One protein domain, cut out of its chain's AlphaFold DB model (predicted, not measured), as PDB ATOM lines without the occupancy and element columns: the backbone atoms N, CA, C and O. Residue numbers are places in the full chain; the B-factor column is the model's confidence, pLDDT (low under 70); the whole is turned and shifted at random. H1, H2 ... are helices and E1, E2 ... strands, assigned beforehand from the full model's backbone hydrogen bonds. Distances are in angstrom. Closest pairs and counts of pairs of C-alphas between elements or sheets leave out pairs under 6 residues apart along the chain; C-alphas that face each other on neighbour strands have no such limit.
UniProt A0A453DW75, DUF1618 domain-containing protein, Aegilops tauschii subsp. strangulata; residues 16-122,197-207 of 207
ATOM      1  N   ALA A  16     135.336 112.382 196.983       74.75
ATOM      2  CA  ALA A  16     135.784 112.812 195.668       74.75
ATOM      3  C   ALA A  16     135.269 111.843 194.607       74.75
ATOM      4  O   ALA A  16     135.549 110.646 194.662       74.75
ATOM      5  N   THR A  17     134.555 112.382 193.625       75.81
ATOM      6  CA  THR A  17     134.078 111.628 192.466       75.81
ATOM      7  C   THR A  17     134.685 112.209 191.199       75.81
ATOM      8  O   THR A  17     134.779 113.429 191.046       75.81
ATOM      9  N   THR A  18     135.106 111.328 190.298       72.81
ATOM     10  CA  THR A  18     135.547 111.674 188.947       72.81
ATOM     11  C   THR A  18     134.504 111.248 187.938       72.81
ATOM     12  O   THR A  18     133.857 110.214 188.091       72.81
ATOM     13  N   TRP A  19     134.387 112.031 186.872       72.00
ATOM     14  CA  TRP A  19     133.595 111.676 185.704       72.00
ATOM     15  C   TRP A  19     134.442 111.825 184.457       72.00
ATOM     16  O   TRP A  19     135.199 112.786 184.316       72.00
ATOM     17  N   ASN A  20     134.281 110.896 183.523       67.12
ATOM     18  CA  ASN A  20     134.959 110.938 182.239       67.12
ATOM     19  C   ASN A  20     133.949 111.051 181.099       67.12
ATOM     20  O   ASN A  20     132.866 110.459 181.104       67.12
ATOM     21  N   ARG A  21     134.322 111.808 180.069       68.81
ATOM     22  CA  ARG A  21     133.548 111.895 178.835       68.81
ATOM     23  C   ARG A  21     134.477 111.862 177.640       68.81
ATOM     24  O   ARG A  21     135.285 112.766 177.449       68.81
ATOM     25  N   LYS A  22     134.334 110.830 176.809       70.31
ATOM     26  CA  LYS A  22     134.989 110.785 175.497       70.31
ATOM     27  C   LYS A  22     134.263 111.713 174.528       70.31
ATOM     28  O   LYS A  22     133.051 111.880 174.630       70.31
ATOM     29  N   LEU A  23     134.975 112.238 173.531       65.31
ATOM     30  CA  LEU A  23     134.372 113.064 172.471       65.31
ATOM     31  C   LEU A  23     133.282 112.323 171.679       65.31
ATOM     32  O   LEU A  23     132.362 112.945 171.162       65.31
ATOM     33  N   SER A  24     133.366 110.993 171.610       68.06
ATOM     34  CA  SER A  24     132.352 110.140 170.982       68.06
ATOM     35  C   SER A  24     131.128 109.874 171.864       68.06
ATOM     36  O   SER A  24     130.193 109.210 171.420       68.06
ATOM     37  N   TRP A  25     131.118 110.339 173.116       61.41
ATOM     38  CA  TRP A  25     130.023 110.119 174.057       61.41
ATOM     39  C   TRP A  25     129.189 111.385 174.219       61.41
ATOM     40  O   TRP A  25     129.704 112.462 174.509       61.41
ATOM     41  N   CYS A  26     127.870 111.233 174.120       69.50
ATOM     42  CA  CYS A  26     126.938 112.339 174.337       69.50
ATOM     43  C   CYS A  26     126.601 112.568 175.824       69.50
ATOM     44  O   CYS A  26     125.888 113.511 176.147       69.50
ATOM     45  N   ALA A  27     127.135 111.744 176.733       60.66
ATOM     46  CA  ALA A  27     126.941 111.864 178.175       60.66
ATOM     47  C   ALA A  27     128.247 111.608 178.940       60.66
ATOM     48  O   ALA A  27     129.104 110.842 178.484       60.66
ATOM     49  N   TRP A  28     128.374 112.250 180.103       71.19
ATOM     50  CA  TRP A  28     129.375 111.903 181.108       71.19
ATOM     51  C   TRP A  28     129.109 110.502 181.646       71.19
ATOM     52  O   TRP A  28     127.962 110.058 181.697       71.19
ATOM     53  N   ARG A  29     130.173 109.805 182.029       67.06
ATOM     54  CA  ARG A  29     130.084 108.539 182.748       67.06
ATOM     55  C   ARG A  29     130.801 108.666 184.075       67.06
ATOM     56  O   ARG A  29     131.745 109.449 184.200       67.06
ATOM     57  N   ASP A  30     130.320 107.901 185.042       66.06
ATOM     58  CA  ASP A  30     130.964 107.795 186.338       66.06
ATOM     59  C   ASP A  30     132.347 107.167 186.164       66.06
ATOM     60  O   ASP A  30     132.515 106.157 185.475       66.06
ATOM     61  N   GLY A  31     133.337 107.818 186.763       74.50
ATOM     62  CA  GLY A  31     134.672 107.287 186.942       74.50
ATOM     63  C   GLY A  31     134.786 106.633 188.313       74.50
ATOM     64  O   GLY A  31     133.975 105.796 188.705       74.50
ATOM     65  N   HIS A  32     135.807 107.038 189.056       78.19
ATOM     66  CA  HIS A  32     136.058 106.561 190.407       78.19
ATOM     67  C   HIS A  32     135.509 107.511 191.455       78.19
ATOM     68  O   HIS A  32     135.499 108.731 191.279       78.19
ATOM     69  N   THR A  33     135.094 106.918 192.562       78.62
ATOM     70  CA  THR A  33     134.605 107.608 193.742       78.62
ATOM     71  C   THR A  33     135.401 107.109 194.933       78.62
ATOM     72  O   THR A  33     135.528 105.902 195.099       78.62
ATOM     73  N   VAL A  34     135.912 108.023 195.752       76.75
ATOM     74  CA  VAL A  34     136.606 107.689 196.996       76.75
ATOM     75  C   VAL A  34     136.050 108.535 198.132       76.75
ATOM     76  O   VAL A  34     135.908 109.754 198.000       76.75
ATOM     77  N   ASP A  35     135.703 107.875 199.230       82.12
ATOM     78  CA  ASP A  35     135.368 108.515 200.496       82.12
ATOM     79  C   ASP A  35     136.624 108.597 201.367       82.12
ATOM     80  O   ASP A  35     137.401 107.644 201.418       82.12
ATOM     81  N   VAL A  36     136.831 109.713 202.065       79.69
ATOM     82  CA  VAL A  36     137.977 109.874 202.968       79.69
ATOM     83  C   VAL A  36     138.078 108.768 204.019       79.69
ATOM     84  O   VAL A  36     139.188 108.394 204.394       79.69
ATOM     85  N   ALA A  37     136.947 108.231 204.480       81.69
ATOM     86  CA  ALA A  37     136.910 107.162 205.472       81.69
ATOM     87  C   ALA A  37     137.370 105.804 204.913       81.69
ATOM     88  O   ALA A  37     137.781 104.934 205.677       81.69
ATOM     89  N   GLU A  38     137.313 105.625 203.592       86.06
ATOM     90  CA  GLU A  38     137.706 104.393 202.902       86.06
ATOM     91  C   GLU A  38     139.179 104.411 202.467       86.06
ATOM     92  O   GLU A  38     139.705 103.387 202.032       86.06
ATOM     93  N   ILE A  39     139.865 105.558 202.588       87.88
ATOM     94  CA  ILE A  39     141.257 105.691 202.156       87.88
ATOM     95  C   ILE A  39     142.172 104.903 203.087       87.88
ATOM     96  O   ILE A  39     142.386 105.251 204.247       87.88
ATOM     97  N   SER A  40     142.800 103.878 202.527       91.06
ATOM     98  CA  SER A  40     143.874 103.147 203.182       91.06
ATOM     99  C   SER A  40     145.161 103.979 203.221       91.06
ATOM    100  O   SER A  40     145.622 104.528 202.213       91.06
ATOM    101  N   VAL A  41     145.762 104.072 204.409       90.00
ATOM    102  CA  VAL A  41     147.010 104.805 204.639       90.00
ATOM    103  C   VAL A  41     148.033 103.891 205.294       90.00
ATOM    104  O   VAL A  41     147.807 103.365 206.386       90.00
ATOM    105  N   ASP A  42     149.200 103.756 204.662       88.75
ATOM    106  CA  ASP A  42     150.370 103.149 205.296       88.75
ATOM    107  C   ASP A  42     150.920 104.096 206.372       88.75
ATOM    108  O   ASP A  42     151.795 104.936 206.153       88.75
ATOM    109  N   THR A  43     150.349 103.977 207.563       86.31
ATOM    110  CA  THR A  43     150.685 104.814 208.713       86.31
ATOM    111  C   THR A  43     152.164 104.680 209.091       86.31
ATOM    112  O   THR A  43     152.796 105.675 209.444       86.31
ATOM    113  N   ASN A  44     152.761 103.492 208.958       85.69
ATOM    114  CA  ASN A  44     154.178 103.288 209.273       85.69
ATOM    115  C   ASN A  44     155.078 104.117 208.352       85.69
ATOM    116  O   ASN A  44     156.097 104.645 208.792       85.69
ATOM    117  N   ARG A  45     154.674 104.280 207.089       84.38
ATOM    118  CA  ARG A  45     155.396 105.088 206.105       84.38
ATOM    119  C   ARG A  45     155.258 106.595 206.326       84.38
ATOM    120  O   ARG A  45     156.217 107.321 206.077       84.38
ATOM    121  N   TYR A  46     154.088 107.076 206.751       83.88
ATOM    122  CA  TYR A  46     153.770 108.516 206.740       83.88
ATOM    123  C   TYR A  46     153.666 109.179 208.122       83.88
ATOM    124  O   TYR A  46     153.692 110.406 208.203       83.88
ATOM    125  N   SER A  47     153.595 108.406 209.207       82.12
ATOM    126  CA  SER A  47     153.456 108.906 210.589       82.12
ATOM    127  C   SER A  47     154.522 109.928 210.994       82.12
ATOM    128  O   SER A  47     154.210 110.901 211.674       82.12
ATOM    129  N   ALA A  48     155.765 109.756 210.537       84.00
ATOM    130  CA  ALA A  48     156.857 110.686 210.828       84.00
ATOM    131  C   ALA A  48     156.712 112.051 210.125       84.00
ATOM    132  O   ALA A  48     157.315 113.027 210.564       84.00
ATOM    133  N   LEU A  49     155.939 112.127 209.036       80.56
ATOM    134  CA  LEU A  49     155.736 113.362 208.275       80.56
ATOM    135  C   LEU A  49     154.621 114.225 208.874       80.56
ATOM    136  O   LEU A  49     154.724 115.446 208.869       80.56
ATOM    137  N   LEU A  50     153.566 113.593 209.387       81.31
ATOM    138  CA  LEU A  50     152.370 114.266 209.896       81.31
ATOM    139  C   LEU A  50     151.962 113.716 211.271       81.31
ATOM    140  O   LEU A  50     150.886 113.129 211.401       81.31
ATOM    141  N   PRO A  51     152.787 113.917 212.317       81.25
ATOM    142  CA  PRO A  51     152.480 113.408 213.651       81.25
ATOM    143  C   PRO A  51     151.193 114.013 214.224       81.25
ATOM    144  O   PRO A  51     150.494 113.360 214.986       81.25
ATOM    145  N   GLU A  52     150.841 115.234 213.815       79.88
ATOM    146  CA  GLU A  52     149.634 115.946 214.258       79.88
ATOM    147  C   GLU A  52     148.322 115.336 213.746       79.88
ATOM    148  O   GLU A  52     147.259 115.638 214.275       79.88
ATOM    149  N   LEU A  53     148.385 114.493 212.711       80.88
ATOM    150  CA  LEU A  53     147.218 113.786 212.180       80.88
ATOM    151  C   LEU A  53     147.100 112.361 212.727       80.88
ATOM    152  O   LEU A  53     146.198 111.629 212.317       80.88
ATOM    153  N   LEU A  54     148.018 111.941 213.601       84.88
ATOM    154  CA  LEU A  54     147.928 110.643 214.249       84.88
ATOM    155  C   LEU A  54     146.824 110.680 215.295       84.88
ATOM    156  O   LEU A  54     146.831 111.498 216.209       84.88
ATOM    157  N   ASN A  55     145.896 109.744 215.178       82.88
ATOM    158  CA  ASN A  55     144.923 109.499 216.221       82.88
ATOM    159  C   ASN A  55     145.637 108.927 217.460       82.88
ATOM    160  O   ASN A  55     146.397 107.958 217.364       82.88
ATOM    161  N   ASP A  56     145.390 109.516 218.629       81.25
ATOM    162  CA  ASP A  56     146.068 109.131 219.867       81.25
ATOM    163  C   ASP A  56     145.767 107.693 220.308       81.25
ATOM    164  O   ASP A  56     146.640 107.045 220.895       81.25
ATOM    165  N   GLU A  57     144.581 107.177 219.991       82.50
ATOM    166  CA  GLU A  57     144.114 105.846 220.381       82.50
ATOM    167  C   GLU A  57     144.515 104.783 219.356       82.50
ATOM    168  O   GLU A  57     145.134 103.778 219.701       82.50
ATOM    169  N   THR A  58     144.191 105.006 218.079       82.62
ATOM    170  CA  THR A  58     144.394 104.006 217.016       82.62
ATOM    171  C   THR A  58     145.796 104.048 216.423       82.62
ATOM    172  O   THR A  58     146.194 103.120 215.717       82.62
ATOM    173  N   LYS A  59     146.543 105.129 216.688       81.88
ATOM    174  CA  LYS A  59     147.828 105.456 216.061       81.88
ATOM    175  C   LYS A  59     147.770 105.541 214.539       81.88
ATOM    176  O   LYS A  59     148.823 105.536 213.922       81.88
ATOM    177  N   GLN A  60     146.583 105.647 213.937       82.19
ATOM    178  CA  GLN A  60     146.409 105.769 212.489       82.19
ATOM    179  C   GLN A  60     146.400 107.230 212.040       82.19
ATOM    180  O   GLN A  60     145.975 108.115 212.780       82.19
ATOM    181  N   LEU A  61     146.855 107.472 210.809       83.81
ATOM    182  CA  LEU A  61     146.833 108.799 210.198       83.81
ATOM    183  C   LEU A  61     145.421 109.143 209.690       83.81
ATOM    184  O   LEU A  61     144.916 108.504 208.769       83.81
ATOM    185  N   GLU A  62     144.797 110.182 210.244       83.12
ATOM    186  CA  GLU A  62     143.435 110.588 209.892       83.12
ATOM    187  C   GLU A  62     143.409 111.736 208.870       83.12
ATOM    188  O   GLU A  62     143.415 112.919 209.216       83.12
ATOM    189  N   LEU A  63     143.304 111.395 207.579       81.38
ATOM    190  CA  LEU A  63     143.266 112.385 206.489       81.38
ATOM    191  C   LEU A  63     142.043 113.317 206.529       81.38
ATOM    192  O   LEU A  63     142.093 114.405 205.965       81.38
ATOM    193  N   LYS A  64     140.956 112.929 207.208       76.38
ATOM    194  CA  LYS A  64     139.755 113.769 207.405       76.38
ATOM    195  C   LYS A  64     140.040 115.071 208.167       76.38
ATOM    196  O   LYS A  64     139.276 116.020 208.047       76.38
ATOM    197  N   ASN A  65     141.140 115.125 208.920       78.44
ATOM    198  CA  ASN A  65     141.527 116.302 209.702       78.44
ATOM    199  C   ASN A  65     142.328 117.325 208.871       78.44
ATOM    200  O   ASN A  65     142.671 118.392 209.373       78.44
ATOM    201  N   LEU A  66     142.623 117.023 207.602       77.69
ATOM    202  CA  LEU A  66     143.281 117.950 206.689       77.69
ATOM    203  C   LEU A  66     142.310 118.993 206.126       77.69
ATOM    204  O   LEU A  66     141.194 118.690 205.707       77.69
ATOM    205  N   ILE A  67     142.795 120.226 206.015       75.50
ATOM    206  CA  ILE A  67     142.138 121.308 205.286       75.50
ATOM    207  C   ILE A  67     142.561 121.210 203.822       75.50
ATOM    208  O   ILE A  67     143.686 121.568 203.466       75.50
ATOM    209  N   PHE A  68     141.669 120.722 202.964       72.31
ATOM    210  CA  PHE A  68     141.922 120.602 201.527       72.31
ATOM    211  C   PHE A  68     141.782 121.953 200.822       72.31
ATOM    212  O   PHE A  68     140.867 122.721 201.104       72.31
ATOM    213  N   ILE A  69     142.701 122.241 199.900       67.44
ATOM    214  CA  ILE A  69     142.795 123.533 199.211       67.44
ATOM    215  C   ILE A  69     142.467 123.366 197.727       67.44
ATOM    216  O   ILE A  69     141.501 123.943 197.237       67.44
ATOM    217  N   ASN A  70     143.252 122.566 197.000       66.56
ATOM    218  CA  ASN A  70     143.081 122.397 195.556       66.56
ATOM    219  C   ASN A  70     143.282 120.928 195.158       66.56
ATOM    220  O   ASN A  70     144.413 120.437 195.252       66.56
ATOM    221  N   PRO A  71     142.221 120.227 194.717       71.50
ATOM    222  CA  PRO A  71     142.356 118.949 194.036       71.50
ATOM    223  C   PRO A  71     142.766 119.149 192.569       71.50
ATOM    224  O   PRO A  71     142.250 120.025 191.877       71.50
ATOM    225  N   THR A  72     143.642 118.280 192.083       74.62
ATOM    226  CA  THR A  72     144.089 118.197 190.694       74.62
ATOM    227  C   THR A  72     144.122 116.733 190.299       74.62
ATOM    228  O   THR A  72     144.876 115.951 190.871       74.62
ATOM    229  N   LEU A  73     143.326 116.343 189.310       75.06
ATOM    230  CA  LEU A  73     143.403 114.988 188.782       75.06
ATOM    231  C   LEU A  73     144.571 114.857 187.795       75.06
ATOM    232  O   LEU A  73     144.886 115.794 187.060       75.06
ATOM    233  N   SER A  74     145.211 113.692 187.775       73.31
ATOM    234  CA  SER A  74     146.235 113.365 186.790       73.31
ATOM    235  C   SER A  74     145.689 113.387 185.362       73.31
ATOM    236  O   SER A  74     144.566 112.970 185.082       73.31
ATOM    237  N   ILE A  75     146.539 113.826 184.435       67.06
ATOM    238  CA  ILE A  75     146.259 113.825 182.993       67.06
ATOM    239  C   ILE A  75     146.521 112.433 182.381       67.06
ATOM    240  O   ILE A  75     146.092 112.156 181.264       67.06
ATOM    241  N   GLN A  76     147.218 111.540 183.092       67.12
ATOM    242  CA  GLN A  76     147.734 110.278 182.540       67.12
ATOM    243  C   GLN A  76     146.742 109.103 182.609       67.12
ATOM    244  O   GLN A  76     147.145 107.972 182.355       67.12
ATOM    245  N   ASP A  77     145.468 109.361 182.936       66.25
ATOM    246  CA  ASP A  77     144.420 108.342 183.170       66.25
ATOM    247  C   ASP A  77     144.855 107.240 184.162       66.25
ATOM    248  O   ASP A  77     144.424 106.095 184.100       66.25
ATOM    249  N   ASP A  78     145.734 107.596 185.102       74.12
ATOM    250  CA  ASP A  78     146.269 106.723 186.157       74.12
ATOM    251  C   ASP A  78     145.373 106.699 187.412       74.12
ATOM    252  O   ASP A  78     145.730 106.110 188.431       74.12
ATOM    253  N   HIS A  79     144.207 107.354 187.337       82.00
ATOM    254  CA  HIS A  79     143.239 107.525 188.423       82.00
ATOM    255  C   HIS A  79     143.808 108.212 189.676       82.00
ATOM    256  O   HIS A  79     143.221 108.109 190.757       82.00
ATOM    257  N   LEU A  80     144.928 108.932 189.544       80.25
ATOM    258  CA  LEU A  80     145.534 109.659 190.648       80.25
ATOM    259  C   LEU A  80     144.892 111.029 190.831       80.25
ATOM    260  O   LEU A  80     144.857 111.856 189.915       80.25
ATOM    261  N   LEU A  81     144.454 111.291 192.057       79.75
ATOM    262  CA  LEU A  81     144.001 112.589 192.519       79.75
ATOM    263  C   LEU A  81     145.062 113.202 193.423       79.75
ATOM    264  O   LEU A  81     145.316 112.727 194.528       79.75
ATOM    265  N   TYR A  82     145.664 114.289 192.961       79.56
ATOM    266  CA  TYR A  82     146.553 115.095 193.774       79.56
ATOM    267  C   TYR A  82     145.733 116.097 194.568       79.56
ATOM    268  O   TYR A  82     144.899 116.788 193.994       79.56
ATOM    269  N   ILE A  83     145.964 116.224 195.870       77.00
ATOM    270  CA  ILE A  83     145.301 117.254 196.667       77.00
ATOM    271  C   ILE A  83     146.334 118.028 197.459       77.00
ATOM    272  O   ILE A  83     147.107 117.448 198.222       77.00
ATOM    273  N   ARG A  84     146.332 119.355 197.300       78.56
ATOM    274  CA  ARG A  84     147.051 120.230 198.222       78.56
ATOM    275  C   ARG A  84     146.217 120.423 199.484       78.56
ATOM    276  O   ARG A  84     145.048 120.793 199.382       78.56
ATOM    277  N   ALA A  85     146.819 120.228 200.649       77.38
ATOM    278  CA  ALA A  85     146.164 120.374 201.940       77.38
ATOM    279  C   ALA A  85     147.058 121.059 202.983       77.38
ATOM    280  O   ALA A  85     148.263 121.213 202.787       77.38
ATOM    281  N   LYS A  86     146.469 121.468 204.102       80.75
ATOM    282  CA  LYS A  86     147.164 121.960 205.299       80.75
ATOM    283  C   LYS A  86     146.631 121.251 206.539       80.75
ATOM    284  O   LYS A  86     145.479 120.831 206.548       80.75
ATOM    285  N   VAL A  87     147.458 121.144 207.576       82.50
ATOM    286  CA  VAL A  87     147.012 120.637 208.884       82.50
ATOM    287  C   VAL A  87     146.232 121.736 209.601       82.50
ATOM    288  O   VAL A  87     145.085 121.530 209.984       82.50
ATOM    289  N   LYS A  88     146.800 122.945 209.685       78.69
ATOM    290  CA  LYS A  88     146.118 124.145 210.186       78.69
ATOM    291  C   LYS A  88     146.145 125.248 209.139       78.69
ATOM    292  O   LYS A  88     147.075 125.367 208.344       78.69
ATOM    293  N   ALA A  89     145.122 126.099 209.139       68.88
ATOM    294  CA  ALA A  89     144.981 127.156 208.137       68.88
ATOM    295  C   ALA A  89     146.184 128.123 208.123       68.88
ATOM    296  O   ALA A  89     146.597 128.582 207.054       68.88
ATOM    297  N   GLN A  90     146.754 128.389 209.304       72.31
ATOM    298  CA  GLN A  90     147.880 129.300 209.506       72.31
ATOM    299  C   GLN A  90     149.256 128.659 209.267       72.31
ATOM    300  O   GLN A  90     150.248 129.373 209.353       72.31
ATOM    301  N   ASP A  91     149.345 127.358 208.963       73.19
ATOM    302  CA  ASP A  91     150.644 126.709 208.769       73.19
ATOM    303  C   ASP A  91     151.333 127.206 207.490       73.19
ATOM    304  O   ASP A  91     150.728 127.235 206.411       73.19
ATOM    305  N   ASP A  92     152.630 127.501 207.592       72.00
ATOM    306  CA  ASP A  92     153.510 127.825 206.455       72.00
ATOM    307  C   ASP A  92     153.924 126.580 205.645       72.00
ATOM    308  O   ASP A  92     154.643 126.641 204.643       72.00
ATOM    309  N   THR A  93     153.503 125.398 206.090       74.19
ATOM    310  CA  THR A  93     153.728 124.146 205.374       74.19
ATOM    311  C   THR A  93     152.403 123.654 204.828       74.19
ATOM    312  O   THR A  93     151.437 123.450 205.558       74.19
ATOM    313  N   SER A  94     152.366 123.449 203.516       78.81
ATOM    314  CA  SER A  94     151.288 122.718 202.863       78.81
ATOM    315  C   SER A  94     151.772 121.327 202.489       78.81
ATOM    316  O   SER A  94     152.968 121.063 202.440       78.81
ATOM    317  N   TRP A  95     150.840 120.438 202.205       81.00
ATOM    318  CA  TRP A  95     151.091 119.052 201.859       81.00
ATOM    319  C   TRP A  95     150.483 118.770 200.506       81.00
ATOM    320  O   TRP A  95     149.413 119.288 200.196       81.00
ATOM    321  N   VAL A  96     151.145 117.947 199.706       81.62
ATOM    322  CA  VAL A  96     150.538 117.354 198.519       81.62
ATOM    323  C   VAL A  96     150.351 115.871 198.784       81.62
ATOM    324  O   VAL A  96     151.305 115.152 199.082       81.62
ATOM    325  N   LEU A  97     149.099 115.442 198.687       85.06
ATOM    326  CA  LEU A  97     148.675 114.056 198.755       85.06
ATOM    327  C   LEU A  97     148.483 113.555 197.331       85.06
ATOM    328  O   LEU A  97     147.909 114.272 196.521       85.06
ATOM    329  N   ALA A  98     148.923 112.339 197.038       87.44
ATOM    330  CA  ALA A  98     148.558 111.625 195.822       87.44
ATOM    331  C   ALA A  98     147.686 110.435 196.211       87.44
ATOM    332  O   ALA A  98     148.168 109.494 196.842       87.44
ATOM    333  N   LEU A  99     146.409 110.496 195.854       85.62
ATOM    334  CA  LEU A  99     145.424 109.464 196.136       85.62
ATOM    335  C   LEU A  99     145.200 108.607 194.902       85.62
ATOM    336  O   LEU A  99     144.925 109.134 193.828       85.62
ATOM    337  N   ASP A 100     145.261 107.298 195.071       89.25
ATOM    338  CA  ASP A 100     144.765 106.344 194.095       89.25
ATOM    339  C   ASP A 100     143.260 106.180 194.287       89.25
ATOM    340  O   ASP A 100     142.800 105.555 195.247       89.25
ATOM    341  N   MET A 101     142.477 106.765 193.382       83.56
ATOM    342  CA  MET A 101     141.019 106.694 193.463       83.56
ATOM    343  C   MET A 101     140.468 105.319 193.082       83.56
ATOM    344  O   MET A 101     139.327 105.009 193.417       83.56
ATOM    345  N   LYS A 102     141.243 104.495 192.372       88.31
ATOM    346  CA  LYS A 102     140.821 103.153 191.972       88.31
ATOM    347  C   LYS A 102     140.952 102.164 193.126       88.31
ATOM    348  O   LYS A 102     140.095 101.296 193.267       88.31
ATOM    349  N   HIS A 103     142.007 102.296 193.927       93.06
ATOM    350  CA  HIS A 103     142.276 101.416 195.068       93.06
ATOM    351  C   HIS A 103     141.910 102.032 196.425       93.06
ATOM    352  O   HIS A 103     142.063 101.357 197.440       93.06
ATOM    353  N   ALA A 104     141.429 103.280 196.447       90.69
ATOM    354  CA  ALA A 104     141.162 104.041 197.666       90.69
ATOM    355  C   ALA A 104     142.376 104.023 198.615       90.69
ATOM    356  O   ALA A 104     142.309 103.555 199.751       90.69
ATOM    357  N   SER A 105     143.528 104.495 198.131       92.56
ATOM    358  CA  SER A 105     144.780 104.474 198.899       92.56
ATOM    359  C   SER A 105     145.595 105.751 198.755       92.56
ATOM    360  O   SER A 105     145.570 106.421 197.723       92.56
ATOM    361  N   LEU A 106     146.363 106.086 199.791       89.50
ATOM    362  CA  LEU A 106     147.366 107.147 199.724       89.50
ATOM    363  C   LEU A 106     148.671 106.601 199.127       89.50
ATOM    364  O   LEU A 106     149.371 105.822 199.769       89.50
ATOM    365  N   ASN A 107     149.028 107.048 197.922       87.75
ATOM    366  CA  ASN A 107     150.244 106.615 197.223       87.75
ATOM    367  C   ASN A 107     151.468 107.456 197.594       87.75
ATOM    368  O   ASN A 107     152.595 106.957 197.645       87.75
ATOM    369  N   ALA A 108     151.277 108.752 197.836       85.69
ATOM    370  CA  ALA A 108     152.363 109.641 198.218       85.69
ATOM    371  C   ALA A 108     151.873 110.795 199.084       85.69
ATOM    372  O   ALA A 108     150.744 111.265 198.953       85.69
ATOM    373  N   LEU A 109     152.777 111.264 199.935       82.94
ATOM    374  CA  LEU A 109     152.602 112.430 200.777       82.94
ATOM    375  C   LEU A 109     153.932 113.177 200.800       82.94
ATOM    376  O   LEU A 109     154.961 112.581 201.120       82.94
ATOM    377  N   ALA A 110     153.908 114.460 200.458       82.50
ATOM    378  CA  ALA A 110     155.101 115.293 200.451       82.50
ATOM    379  C   ALA A 110     154.812 116.678 201.048       82.50
ATOM    380  O   ALA A 110     153.773 117.269 200.725       82.50
ATOM    381  N   PRO A 111     155.714 117.215 201.890       76.81
ATOM    382  CA  PRO A 111     155.634 118.601 202.314       76.81
ATOM    383  C   PRO A 111     155.986 119.513 201.139       76.81
ATOM    384  O   PRO A 111     156.897 119.248 200.357       76.81
ATOM    385  N   VAL A 112     155.273 120.624 201.040       68.62
ATOM    386  CA  VAL A 112     155.508 121.687 200.072       68.62
ATOM    387  C   VAL A 112     155.557 123.002 200.836       68.62
ATOM    388  O   VAL A 112     154.556 123.444 201.412       68.62
ATOM    389  N   SER A 113     156.739 123.617 200.820       60.72
ATOM    390  CA  SER A 113     156.978 124.968 201.330       60.72
ATOM    391  C   SER A 113     155.934 125.927 200.761       60.72
ATOM    392  O   SER A 113     155.780 126.029 199.538       60.72
ATOM    393  N   THR A 114     155.202 126.629 201.631       55.12
ATOM    394  CA  THR A 114     154.436 127.790 201.187       55.12
ATOM    395  C   THR A 114     155.376 128.985 201.147       55.12
ATOM    396  O   THR A 114     155.371 129.837 202.030       55.12
ATOM    397  N   GLN A 115     156.171 129.107 200.083       43.41
ATOM    398  CA  GLN A 115     156.423 130.468 199.617       43.41
ATOM    399  C   GLN A 115     155.054 131.103 199.337       43.41
ATOM    400  O   GLN A 115     154.173 130.399 198.825       43.41
ATOM    401  N   PRO A 116     154.827 132.373 199.718       36.25
ATOM    402  CA  PRO A 116     153.533 133.015 199.571       36.25
ATOM    403  C   PRO A 116     153.198 133.122 198.082       36.25
ATOM    404  O   PRO A 116     153.560 134.078 197.405       36.25
ATOM    405  N   PHE A 117     152.507 132.117 197.559       36.19
ATOM    406  CA  PHE A 117     151.781 132.231 196.312       36.19
ATOM    407  C   PHE A 117     150.476 132.938 196.649       36.19
ATOM    408  O   PHE A 117     149.659 132.431 197.421       36.19
ATOM    409  N   CYS A 118     150.328 134.153 196.123       30.36
ATOM    410  CA  CYS A 118     149.130 134.964 196.262       30.36
ATOM    411  C   CYS A 118     147.876 134.130 195.974       30.36
ATOM    412  O   CYS A 118     147.774 133.482 194.931       30.36
ATOM    413  N   GLY A 119     146.939 134.153 196.924       30.72
ATOM    414  CA  GLY A 119     145.725 133.350 196.892       30.72
ATOM    415  C   GLY A 119     144.927 133.558 195.609       30.72
ATOM    416  O   GLY A 119     144.473 134.662 195.314       30.72
ATOM    417  N   VAL A 120     144.723 132.470 194.870       29.48
ATOM    418  CA  VAL A 120     143.729 132.412 193.803       29.48
ATOM    419  C   VAL A 120     142.451 131.864 194.423       29.48
ATOM    420  O   VAL A 120     142.361 130.682 194.749       29.48
ATOM    421  N   SER A 121     141.472 132.743 194.619       30.08
ATOM    422  CA  SER A 121     140.101 132.321 194.895       30.08
ATOM    423  C   SER A 121     139.480 131.814 193.595       30.08
ATOM    424  O   SER A 121     139.463 132.533 192.594       30.08
ATOM    425  N   VAL A 122     138.996 130.572 193.610       31.67
ATOM    426  CA  VAL A 122     138.218 129.972 192.523       31.67
ATOM    427  C   VAL A 122     136.738 130.283 192.741       31.67
ATOM    428  O   VAL A 122     136.141 129.856 193.726       31.67
ATOM    429  N   CYS A 197     138.307 115.605 179.228       29.47
ATOM    430  CA  CYS A 197     137.775 116.539 180.208       29.47
ATOM    431  C   CYS A 197     137.464 115.715 181.452       29.47
ATOM    432  O   CYS A 197     136.672 114.775 181.360       29.47
ATOM    433  N   ILE A 198     138.086 116.043 182.582       28.88
ATOM    434  CA  ILE A 198     137.783 115.389 183.847       28.88
ATOM    435  C   ILE A 198     137.274 116.447 184.811       28.88
ATOM    436  O   ILE A 198     137.987 117.385 185.157       28.88
ATOM    437  N   ALA A 199     136.009 116.315 185.187       31.19
ATOM    438  CA  ALA A 199     135.427 117.089 186.266       31.19
ATOM    439  C   ALA A 199     135.598 116.277 187.552       31.19
ATOM    440  O   ALA A 199     135.298 115.083 187.577       31.19
ATOM    441  N   GLY A 200     136.113 116.919 188.594       28.64
ATOM    442  CA  GLY A 200     136.085 116.404 189.956       28.64
ATOM    443  C   GLY A 200     135.162 117.288 190.781       28.64
ATOM    444  O   GLY A 200     135.230 118.512 190.681       28.64
ATOM    445  N   THR A 201     134.293 116.689 191.584       30.11
ATOM    446  CA  THR A 201     133.478 117.418 192.560       30.11
ATOM    447  C   THR A 201     133.818 116.850 193.926       30.11
ATOM    448  O   THR A 201     133.660 115.654 194.166       30.11
ATOM    449  N   LEU A 202     134.341 117.706 194.805       28.33
ATOM    450  CA  LEU A 202     134.390 117.427 196.234       28.33
ATOM    451  C   LEU A 202     132.993 117.711 196.761       28.33
ATOM    452  O   LEU A 202     132.565 118.862 196.818       28.33
ATOM    453  N   THR A 203     132.269 116.648 197.082       27.78
ATOM    454  CA  THR A 203     130.944 116.777 197.683       27.78
ATOM    455  C   THR A 203     131.136 116.590 199.178       27.78
ATOM    456  O   THR A 203     131.535 115.512 199.620       27.78
ATOM    457  N   SER A 204     130.912 117.645 199.961       28.38
ATOM    458  CA  SER A 204     130.763 117.502 201.407       28.38
ATOM    459  C   SER A 204     129.430 116.802 201.653       28.38
ATOM    460  O   SER A 204     128.374 117.369 201.369       28.38
ATOM    461  N   LEU A 205     129.472 115.562 202.126       24.11
ATOM    462  CA  LEU A 205     128.279 114.869 202.589       24.11
ATOM    463  C   LEU A 205     128.158 115.162 204.083       24.11
ATOM    464  O   LEU A 205     128.903 114.610 204.886       24.11
ATOM    465  N   SER A 206     127.265 116.079 204.444       24.75
ATOM    466  CA  SER A 206     126.862 116.283 205.835       24.75
ATOM    467  C   SER A 206     125.670 115.381 206.147       24.75
ATOM    468  O   SER A 206     124.667 115.433 205.429       24.75
ATOM    469  N   SER A 207     125.789 114.573 207.199       28.61
ATOM    470  CA  SER A 207     124.661 113.970 207.920       28.61
ATOM    471  C   SER A 207     124.032 114.975 208.871       28.61
ATOM    472  O   SER A 207     124.837 115.652 209.551       28.61
TER     473      SER A 207
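Overview. This is residues 16 to 122 and 197 to 207 of the 207 residues of the protein "DUF1618 domain-containing protein" of Aegilops tauschii subsp. strangulata (UniProt A0A453DW75). Two strongly twisted sheets form a loose sandwich, only partly face to face, with their strands crossed: the four strands E3 to E6 make the larger sheet, and E2, E1 and E7 the smaller. The hairpin of E1 and E2 reaches to one end of the longest axis, while the short helix H1 and the loop of residues 47 to 66 lie toward the other end. The 118 printed residues hold E1, E2, H1, E3, E4, E5, E6 and E7 in that order, and the class is mostly strand, though under half of the residues are in named elements. Both sheets are antiparallel, in the orders E3, E4, E5, E6 and E2, E1, E7. The whole is compact, with a radius of gyration of the C-alphas of 15.4 A and spans of 49 by 35 by 32 A.

Along the chain. Find C-alpha 16 at (135.784, 112.812, 195.668); from there E1 runs to residue 21. Next come E2, residues 29 to 35, and H1, residues 43 to 46. Go on to E3, residues 67 to 73, then E4, residues 80 to 86, 19.2 A long. E5, residues 93 to 100, measures 22.9 A. E6, residues 105 to 113, measures 24.0 A and starts at C-alpha 105 (144.780, 104.474, 198.899). Beyond the cut, E7 takes residues 197 to 204, is 22.3 A long and ends at C-alpha 204 (130.763, 117.502, 201.407).

Arrangement. Look first at E3 to E6, a meander, each strand the antiparallel neighbour of the one before. N 69 and O 84 join E3 to E4 within hydrogen-bond range at 2.8 A; for E4 and E5 see N 83 and O 97, 2.8 A, and for E5 and E6 N 96 and O 110, 2.9 A. In the other sheet, N 18 and O 32 of the hairpin E1 and E2 are 2.8 A apart, and N 19 and O 199 of E1 and E7 are 3.3 A apart. The two sheets form a sandwich, two sheets face to face, with their strands at 51 degrees. Between E3 and E7 the closest C-alphas are Leu 73 and Ile 198, 7.5 A apart, while E1 and E3 are apart. H1 only grazes the larger sheet with residues 43 to 46; it is too short for an O i to N i+4 pair, and its 1 O i to N i+3 pair is within range.

Size, cuts and confidence. The farthest C-alphas, Ser 24 and Glu 57, are 51.0 A apart. Residues 123 to 196 are not printed, and C-alphas 122 and 197 stand 18.2 A apart across this cut. The link from H1 to E3 is long, with 20 residues. Mean pLDDT of the printed part is 70.4; low values include residues 112 to 122 and 197 to 207, and E7 averages 29.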